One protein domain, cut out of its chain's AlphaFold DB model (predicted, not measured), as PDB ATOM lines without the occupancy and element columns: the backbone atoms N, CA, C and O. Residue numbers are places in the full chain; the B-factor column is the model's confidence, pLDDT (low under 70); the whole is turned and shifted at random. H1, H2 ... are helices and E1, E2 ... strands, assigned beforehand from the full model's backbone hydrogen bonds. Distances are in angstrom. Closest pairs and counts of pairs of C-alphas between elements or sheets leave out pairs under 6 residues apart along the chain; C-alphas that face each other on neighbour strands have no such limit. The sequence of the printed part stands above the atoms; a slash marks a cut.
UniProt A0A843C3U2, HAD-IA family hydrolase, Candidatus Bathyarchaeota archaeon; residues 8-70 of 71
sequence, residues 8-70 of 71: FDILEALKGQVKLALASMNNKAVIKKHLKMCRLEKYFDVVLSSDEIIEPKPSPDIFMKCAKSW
ATOM      1  N   PHE A   8     -24.112 -33.792  17.776       95.00
ATOM      2  CA  PHE A   8     -24.283 -32.800  16.716       95.00
ATOM      3  C   PHE A   8     -22.953 -32.141  16.336       95.00
ATOM      4  O   PHE A   8     -22.666 -32.004  15.152       95.00
ATOM      5  N   ASP A   9     -22.133 -31.799  17.330       96.25
ATOM      6  CA  ASP A   9     -20.859 -31.105  17.124       96.25
ATOM      7  C   ASP A   9     -19.886 -31.961  16.309       96.25
ATOM      8  O   ASP A   9     -19.284 -31.479  15.354       96.25
ATOM      9  N   ILE A  10     -19.795 -33.259  16.621       96.75
ATOM     10  CA  ILE A  10     -18.974 -34.203  15.852       96.75
ATOM     11  C   ILE A  10     -19.522 -34.373  14.430       96.75
ATOM     12  O   ILE A  10     -18.750 -34.381  13.474       96.75
ATOM     13  N   LEU A  11     -20.845 -34.498  14.268       96.69
ATOM     14  CA  LEU A  11     -21.452 -34.654  12.943       96.69
ATOM     15  C   LEU A  11     -21.250 -33.415  12.060       96.69
ATOM     16  O   LEU A  11     -20.954 -33.575  10.880       96.69
ATOM     17  N   GLU A  12     -21.374 -32.201  12.603       96.19
ATOM     18  CA  GLU A  12     -21.042 -30.967  11.875       96.19
ATOM     19  C   GLU A  12     -19.542 -30.870  11.576       96.19
ATOM     20  O   GLU A  12     -19.184 -30.580  10.439       96.19
ATOM     21  N   ALA A  13     -18.662 -31.175  12.537       97.00
ATOM     22  CA  ALA A  13     -17.213 -31.117  12.326       97.00
ATOM     23  C   ALA A  13     -16.733 -32.076  11.222       97.00
ATOM     24  O   ALA A  13     -15.830 -31.741  10.461       97.00
ATOM     25  N   LEU A  14     -17.347 -33.256  11.113       96.50
ATOM     26  CA  LEU A  14     -17.004 -34.259  10.101       96.50
ATOM     27  C   LEU A  14     -17.690 -34.026   8.751       96.50
ATOM     28  O   LEU A  14     -17.258 -34.581   7.736       96.50
ATOM     29  N   LYS A  15     -18.755 -33.220   8.714       93.88
ATOM     30  CA  LYS A  15     -19.552 -33.003   7.507       93.88
ATOM     31  C   LYS A  15     -18.689 -32.416   6.391       93.88
ATOM     32  O   LYS A  15     -18.137 -31.328   6.512       93.88
ATOM     33  N   GLY A  16     -18.609 -33.133   5.272       91.44
ATOM     34  CA  GLY A  16     -17.821 -32.720   4.110       91.44
ATOM     35  C   GLY A  16     -16.317 -32.987   4.229       91.44
ATOM     36  O   GLY A  16     -15.625 -32.865   3.225       91.44
ATOM     37  N   GLN A  17     -15.817 -33.397   5.401       95.50
ATOM     38  CA  GLN A  17     -14.435 -33.867   5.568       95.50
ATOM     39  C   GLN A  17     -14.319 -35.365   5.291       95.50
ATOM     40  O   GLN A  17     -13.357 -35.823   4.679       95.50
ATOM     41  N   VAL A  18     -15.321 -36.129   5.730       92.94
ATOM     42  CA  VAL A  18     -15.416 -37.572   5.506       92.94
ATOM     43  C   VAL A  18     -16.824 -37.946   5.069       92.94
ATOM     44  O   VAL A  18     -17.794 -37.227   5.322       92.94
ATOM     45  N   LYS A  19     -16.936 -39.105   4.421       91.00
ATOM     46  CA  LYS A  19     -18.225 -39.737   4.153       91.00
ATOM     47  C   LYS A  19     -18.757 -40.373   5.425       91.00
ATOM     48  O   LYS A  19     -18.031 -41.081   6.121       91.00
ATOM     49  N   LEU A  20     -20.030 -40.134   5.715       95.38
ATOM     50  CA  LEU A  20     -20.670 -40.643   6.920       95.38
ATOM     51  C   LEU A  20     -21.772 -41.628   6.542       95.38
ATOM     52  O   LEU A  20     -22.628 -41.348   5.704       95.38
ATOM     53  N   ALA A  21     -21.764 -42.786   7.196       95.25
ATOM     54  CA  ALA A  21     -22.778 -43.817   7.033       95.25
ATOM     55  C   ALA A  21     -23.368 -44.208   8.393       95.25
ATOM     56  O   ALA A  21     -22.647 -44.308   9.387       95.25
ATOM     57  N   LEU A  22     -24.677 -44.459   8.439       95.50
ATOM     58  CA  LEU A  22     -25.363 -45.016   9.602       95.50
ATOM     59  C   LEU A  22     -25.673 -46.497   9.367       95.50
ATOM     60  O   LEU A  22     -26.422 -46.831   8.455       95.50
ATOM     61  N   ALA A  23     -25.158 -47.365  10.237       95.56
ATOM     62  CA  ALA A  23     -25.434 -48.803  10.250       95.56
ATOM     63  C   ALA A  23     -26.208 -49.196  11.520       95.56
ATOM     64  O   ALA A  23     -25.627 -49.276  12.612       95.56
ATOM     65  N   SER A  24     -27.506 -49.473  11.398       94.94
ATOM     66  CA  SER A  24     -28.419 -49.707  12.525       94.94
ATOM     67  C   SER A  24     -29.147 -51.051  12.416       94.94
ATOM     68  O   SER A  24     -29.502 -51.474  11.327       94.94
ATOM     69  N   MET A  25     -29.405 -51.696  13.561       94.56
ATOM     70  CA  MET A  25     -30.198 -52.936  13.656       94.56
ATOM     71  C   MET A  25     -31.705 -52.696  13.833       94.56
ATOM     72  O   MET A  25     -32.475 -53.642  13.950       94.56
ATOM     73  N   ASN A  26     -32.133 -51.435  13.895       95.06
ATOM     74  CA  ASN A  26     -33.551 -51.082  13.850       95.06
ATOM     75  C   ASN A  26     -34.057 -51.091  12.409       95.06
ATOM     76  O   ASN A  26     -33.284 -50.794  11.503       95.06
ATOM     77  N   ASN A  27     -35.364 -51.287  12.230       94.88
ATOM     78  CA  ASN A  27     -35.996 -51.155  10.921       94.88
ATOM     79  C   ASN A  27     -35.901 -49.722  10.355       94.88
ATOM     80  O   ASN A  27     -35.748 -48.720  11.073       94.88
ATOM     81  N   LYS A  28     -36.076 -49.614   9.039       95.19
ATOM     82  CA  LYS A  28     -35.898 -48.376   8.273       95.19
ATOM     83  C   LYS A  28     -36.866 -47.268   8.677       95.19
ATOM     84  O   LYS A  28     -36.493 -46.094   8.660       95.19
ATOM     85  N   ALA A  29     -38.099 -47.614   9.048       96.06
ATOM     86  CA  ALA A  29     -39.115 -46.640   9.442       96.06
ATOM     87  C   ALA A  29     -38.738 -45.935  10.754       96.06
ATOM     88  O   ALA A  29     -38.818 -44.706  10.844       96.06
ATOM     89  N   VAL A  30     -38.263 -46.697  11.742       96.19
ATOM     90  CA  VAL A  30     -37.792 -46.166  13.027       96.19
ATOM     91  C   VAL A  30     -36.573 -45.271  12.823       96.19
ATOM     92  O   VAL A  30     -36.559 -44.145  13.325       96.19
ATOM     93  N   ILE A  31     -35.590 -45.716  12.030       96.81
ATOM     94  CA  ILE A  31     -34.384 -44.925  11.738       96.81
ATOM     95  C   ILE A  31     -34.755 -43.590  11.088       96.81
ATOM     96  O   ILE A  31     -34.357 -42.534  11.582       96.81
ATOM     97  N   LYS A  32     -35.557 -43.616  10.015       95.62
ATOM     98  CA  LYS A  32     -35.978 -42.399   9.306       95.62
ATOM     99  C   LYS A  32     -36.717 -41.433  10.227       95.62
ATOM    100  O   LYS A  32     -36.421 -40.243  10.226       95.62
ATOM    101  N   LYS A  33     -37.639 -41.936  11.057       96.31
ATOM    102  CA  LYS A  33     -38.358 -41.111  12.038       96.31
ATOM    103  C   LYS A  33     -37.390 -40.432  13.010       96.31
ATOM    104  O   LYS A  33     -37.524 -39.239  13.268       96.31
ATOM    105  N   HIS A  34     -36.422 -41.175  13.543       95.50
ATOM    106  CA  HIS A  34     -35.442 -40.666  14.505       95.50
ATOM    107  C   HIS A  34     -34.516 -39.611  13.899       95.50
ATOM    108  O   HIS A  34     -34.360 -38.538  14.484       95.50
ATOM    109  N   LEU A  35     -33.960 -39.874  12.714       96.25
ATOM    110  CA  LEU A  35     -33.108 -38.907  12.028       96.25
ATOM    111  C   LEU A  35     -33.877 -37.621  11.701       96.25
ATOM    112  O   LEU A  35     -33.351 -36.541  11.961       96.25
ATOM    113  N   LYS A  36     -35.137 -37.730  11.254       95.88
ATOM    114  CA  LYS A  36     -36.002 -36.575  10.966       95.88
ATOM    115  C   LYS A  36     -36.292 -35.723  12.189       95.88
ATOM    116  O   LYS A  36     -36.151 -34.502  12.147       95.88
ATOM    117  N   MET A  37     -36.675 -36.357  13.297       95.12
ATOM    118  CA  MET A  37     -36.949 -35.644  14.552       95.12
ATOM    119  C   MET A  37     -35.725 -34.871  15.050       95.12
ATOM    120  O   MET A  37     -35.875 -33.796  15.623       95.12
ATOM    121  N   CYS A  38     -34.523 -35.394  14.802       94.12
ATOM    122  CA  CYS A  38     -33.271 -34.755  15.190       94.12
ATOM    123  C   CYS A  38     -32.612 -33.928  14.078       94.12
ATOM    124  O   CYS A  38     -31.543 -33.371  14.310       94.12
ATOM    125  N   ARG A  39     -33.235 -33.820  12.894       94.38
ATOM    126  CA  ARG A  39     -32.696 -33.126  11.709       94.38
ATOM    127  C   ARG A  39     -31.284 -33.594  11.331       94.38
ATOM    128  O   ARG A  39     -30.441 -32.792  10.923       94.38
ATOM    129  N   LEU A  40     -31.030 -34.895  11.489       96.06
ATOM    130  CA  LEU A  40     -29.731 -35.514  11.236       96.06
ATOM    131  C   LEU A  40     -29.634 -36.217   9.874       96.06
ATOM    132  O   LEU A  40     -28.557 -36.699   9.537       96.06
ATOM    133  N   GLU A  41     -30.705 -36.278   9.069       94.75
ATOM    134  CA  GLU A  41     -30.640 -36.943   7.752       94.75
ATOM    135  C   GLU A  41     -29.534 -36.354   6.866       94.75
ATOM    136  O   GLU A  41     -28.866 -37.083   6.146       94.75
ATOM    137  N   LYS A  42     -29.304 -35.039   6.974       94.25
ATOM    138  CA  LYS A  42     -28.329 -34.283   6.173       94.25
ATOM    139  C   LYS A  42     -26.860 -34.666   6.390       94.25
ATOM    140  O   LYS A  42     -26.016 -34.147   5.663       94.25
ATOM    141  N   TYR A  43     -26.540 -35.460   7.412       96.19
ATOM    142  CA  TYR A  43     -25.152 -35.828   7.708       96.19
ATOM    143  C   TYR A  43     -24.738 -37.151   7.094       96.19
ATOM    144  O   TYR A  43     -23.553 -37.336   6.873       96.19
ATOM    145  N   PHE A  44     -25.674 -38.067   6.852       95.25
ATOM    146  CA  PHE A  44     -25.342 -39.427   6.448       95.25
ATOM    147  C   PHE A  44     -25.580 -39.601   4.950       95.25
ATOM    148  O   PHE A  44     -26.719 -39.548   4.493       95.25
ATOM    149  N   ASP A  45     -24.509 -39.855   4.198       92.38
ATOM    150  CA  ASP A  45     -24.582 -40.217   2.781       92.38
ATOM    151  C   ASP A  45     -25.276 -41.579   2.594       92.38
ATOM    152  O   ASP A  45     -25.984 -41.803   1.614       92.38
ATOM    153  N   VAL A  46     -25.083 -42.494   3.551       93.81
ATOM    154  CA  VAL A  46     -25.622 -43.859   3.515       93.81
ATOM    155  C   VAL A  46     -26.334 -44.169   4.827       93.81
ATOM    156  O   VAL A  46     -25.808 -43.926   5.911       93.81
ATOM    157  N   VAL A  47     -27.524 -44.764   4.747       95.38
ATOM    158  CA  VAL A  47     -28.267 -45.259   5.914       95.38
ATOM    159  C   VAL A  47     -28.717 -46.690   5.642       95.38
ATOM    160  O   VAL A  47     -29.547 -46.910   4.760       95.38
ATOM    161  N   LEU A  48     -28.187 -47.642   6.413       95.62
ATOM    162  CA  LEU A  48     -28.560 -49.054   6.381       95.62
ATOM    163  C   LEU A  48     -29.251 -49.484   7.683       95.62
ATOM    164  O   LEU A  48     -28.853 -49.117   8.795       95.62
ATOM    165  N   SER A  49     -30.299 -50.271   7.496       95.62
ATOM    166  CA  SER A  49     -31.148 -50.957   8.461       95.62
ATOM    167  C   SER A  49     -30.809 -52.454   8.477       95.62
ATOM    168  O   SER A  49     -30.166 -52.990   7.568       95.62
ATOM    169  N   SER A  50     -31.305 -53.154   9.495       94.12
ATOM    170  CA  SER A  50     -31.369 -54.617   9.508       94.12
ATOM    171  C   SER A  50     -32.148 -55.176   8.320       94.12
ATOM    172  O   SER A  50     -31.892 -56.291   7.896       94.12
ATOM    173  N   ASP A  51     -33.076 -54.393   7.765       93.75
ATOM    174  CA  ASP A  51     -33.900 -54.798   6.622       93.75
ATOM    175  C   ASP A  51     -33.057 -55.037   5.354       93.75
ATOM    176  O   ASP A  51     -33.521 -55.674   4.410       93.75
ATOM    177  N   GLU A  52     -31.826 -54.513   5.302       93.88
ATOM    178  CA  GLU A  52     -30.920 -54.675   4.166       93.88
ATOM    179  C   GLU A  52     -29.846 -55.763   4.362       93.88
ATOM    180  O   GLU A  52     -28.970 -55.887   3.500       93.88
ATOM    181  N   ILE A  53     -29.877 -56.550   5.437       93.50
ATOM    182  CA  ILE A  53     -28.906 -57.626   5.701       93.50
ATOM    183  C   ILE A  53     -29.600 -58.894   6.206       93.50
ATOM    184  O   ILE A  53     -30.672 -58.831   6.799       93.50
ATOM    185  N   ILE A  54     -28.985 -60.053   5.957       93.00
ATOM    186  CA  ILE A  54     -29.507 -61.347   6.419       93.00
ATOM    187  C   ILE A  54     -28.986 -61.635   7.828       93.00
ATOM    188  O   ILE A  54     -29.774 -61.941   8.722       93.00
ATOM    189  N   GLU A  55     -27.674 -61.497   8.041       94.25
ATOM    190  CA  GLU A  55     -27.070 -61.743   9.346       94.25
ATOM    191  C   GLU A  55     -26.933 -60.451  10.166       94.25
ATOM    192  O   GLU A  55     -26.227 -59.523   9.757       94.25
ATOM    193  N   PRO A  56     -27.592 -60.362  11.334       91.19
ATOM    194  CA  PRO A  56     -27.503 -59.203  12.209       91.19
ATOM    195  C   PRO A  56     -26.127 -59.089  12.873       91.19
ATOM    196  O   PRO A  56     -25.378 -60.061  12.994       91.19
ATOM    197  N   LYS A  57     -25.821 -57.902  13.414       90.31
ATOM    198  CA  LYS A  57     -24.690 -57.737  14.345       90.31
ATOM    199  C   LYS A  57     -24.773 -58.824  15.441       90.31
ATOM    200  O   LYS A  57     -25.867 -59.038  15.968       90.31
ATOM    201  N   PRO A  58     -23.661 -59.487  15.806       93.69
ATOM    202  CA  PRO A  58     -22.275 -59.057  15.615       93.69
ATOM    203  C   PRO A  58     -21.653 -59.370  14.243       93.69
ATOM    204  O   PRO A  58     -20.483 -59.044  14.057       93.69
ATOM    205  N   SER A  59     -22.400 -59.936  13.283       95.75
ATOM    206  CA  SER A  59     -21.915 -60.073  11.901       95.75
ATOM    207  C   SER A  59     -21.420 -58.725  11.338       95.75
ATOM    208  O   SER A  59     -22.050 -57.681  11.574       95.75
ATOM    209  N   PRO A  60     -20.293 -58.705  10.595       94.75
ATOM    210  CA  PRO A  60     -19.750 -57.489   9.997       94.75
ATOM    211  C   PRO A  60     -20.519 -57.020   8.749       94.75
ATOM    212  O   PRO A  60     -20.224 -55.940   8.230       94.75
ATOM    213  N   ASP A  61     -21.495 -57.795   8.267       95.38
ATOM    214  CA  ASP A  61     -22.174 -57.608   6.978       95.38
ATOM    215  C   ASP A  61     -22.679 -56.188   6.741       95.38
ATOM    216  O   ASP A  61     -22.446 -55.611   5.677       95.38
ATOM    217  N   ILE A  62     -23.329 -55.582   7.737       95.06
ATOM    218  CA  ILE A  62     -23.869 -54.225   7.600       95.06
ATOM    219  C   ILE A  62     -22.765 -53.177   7.423       95.06
ATOM    220  O   ILE A  62     -22.940 -52.225   6.664       95.06
ATOM    221  N   PHE A  63     -21.612 -53.358   8.071       93.50
ATOM    222  CA  PHE A  63     -20.476 -52.447   7.935       93.50
ATOM    223  C   PHE A  63     -19.809 -52.618   6.570       93.50
ATOM    224  O   PHE A  63     -19.527 -51.627   5.897       93.50
ATOM    225  N   MET A  64     -19.643 -53.867   6.122       94.19
ATOM    226  CA  MET A  64     -19.127 -54.169   4.785       94.19
ATOM    227  C   MET A  64     -20.050 -53.625   3.695       94.19
ATOM    228  O   MET A  64     -19.577 -53.090   2.694       94.19
ATOM    229  N   LYS A  65     -21.368 -53.718   3.893       94.44
ATOM    230  CA  LYS A  65     -22.356 -53.157   2.974       94.44
ATOM    231  C   LYS A  65     -22.304 -51.631   2.962       94.44
ATOM    232  O   LYS A  65     -22.235 -51.076   1.875       94.44
ATOM    233  N   CYS A  66     -22.233 -50.963   4.120       93.06
ATOM    234  CA  CYS A  66     -22.034 -49.508   4.189       93.06
ATOM    235  C   CYS A  66     -20.794 -49.068   3.402       93.06
ATOM    236  O   CYS A  66     -20.891 -48.148   2.598       93.06
ATOM    237  N   ALA A  67     -19.661 -49.752   3.598       91.50
ATOM    238  CA  ALA A  67     -18.413 -49.436   2.910       91.50
ATOM    239  C   ALA A  67     -18.492 -49.658   1.387       91.50
ATOM    240  O   ALA A  67     -17.861 -48.937   0.622       91.50
ATOM    241  N   LYS A  68     -19.279 -50.643   0.933       92.19
ATOM    242  CA  LYS A  68     -19.495 -50.937  -0.496       92.19
ATOM    243  C   LYS A  68     -20.570 -50.073  -1.153       92.19
ATOM    244  O   LYS A  68     -20.547 -49.919  -2.368       92.19
ATOM    245  N   SER A  69     -21.506 -49.507  -0.390       85.31
ATOM    246  CA  SER A  69     -22.568 -48.618  -0.896       85.31
ATOM    247  C   SER A  69     -22.053 -47.261  -1.400       85.31
ATOM    248  O   SER A  69     -22.857 -46.393  -1.722       85.31
ATOM    249  N   TRP A  70     -20.732 -47.083  -1.460       72.38
ATOM    250  CA  TRP A  70     -20.053 -45.889  -1.956       72.38
ATOM    251  C   TRP A  70     -19.644 -45.938  -3.436       72.38
ATOM    252  O   TRP A  70     -19.068 -44.956  -3.899       72.38
TER     253      TRP A  70
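AT A GLANCE: This is residues 8 to 70 of the 71 residues of the protein "HAD-IA family hydrolase" of Candidatus Bathyarchaeota archaeon (UniProt A0A843C3U2). Two very short strands, E1 and E2, run side by side in the middle, with H3 packed on them from one side and H2, the longest helix, set off from them on the opposite side. H1 sits at one end of the longest axis, away from the other helices, and the long link of residues 49 to 60 loops out toward the other end. The printed part has 63 residues with three named helices and two named strands, in the order H1, E1, H2, E2, H3; the sheet, order E1, E2, is parallel. The class is mostly helix, though under half of the printed residues, 31 of 63, are in named elements. The whole is compact, with a radius of gyration of the C-alphas of 12.0 A and spans of 32 by 24 by 17 A.

IN THESE COORDINATES: H1 covers residues 8 to 14, 9.9 A from first to last C-alpha, beginning at C-alpha 8 (-24.283, -32.800, 16.716). E1 is residues 21 to 23, 6.5 A long. H2 holds residues 28 to 37 and measures 14.2 A, beginning at C-alpha 28 (-35.898, -48.376, 8.273). E2 is residues 46 to 48, 6.6 A long. H3 is residues 61 to 68, 10.4 A long, ending at C-alpha 68 (-19.495, -50.937, -0.496).

HOW THE PARTS SIT: E1 and E2 are parallel neighbours, with 4 degrees between their directions. C-alphas 22 and 47 face each other at 4.7 A. N 22 and O 46 are within hydrogen-bond range at 2.8 A, as are N 48 and O 22 at 2.8 A. E1, H2 and E2 form a strand-helix-strand unit, two parallel neighbour strands with a helix between them along the chain, and its crossover is right-handed. The closest C-alphas of H2 and E2 are those of Lys 28 and Leu 48, 7.6 A apart. The closest C-alphas of E1 and H3 are those of Ala 23 and Ile 62, 6.2 A apart. For E2 and H3 the closest are those of Val 46 and Cys 66, 6.7 A apart. H1 is apart from H2, E2 and H3, and H2 is apart from H3. In H1, H2 and H3 every O i to N i+4 pair is within hydrogen-bond range.

THE WHOLE: The two C-alphas farthest apart are those of Asp 9 and Ile 54, at 33.2 A. The printed part has no cut. The link E1 to H2 is tight, H1 to E1 and H2 to E2 are short, and E2 to H3, with 12 residues, is long. The mean pLDDT of the printed part is 94.2, and no printed residue is under 70.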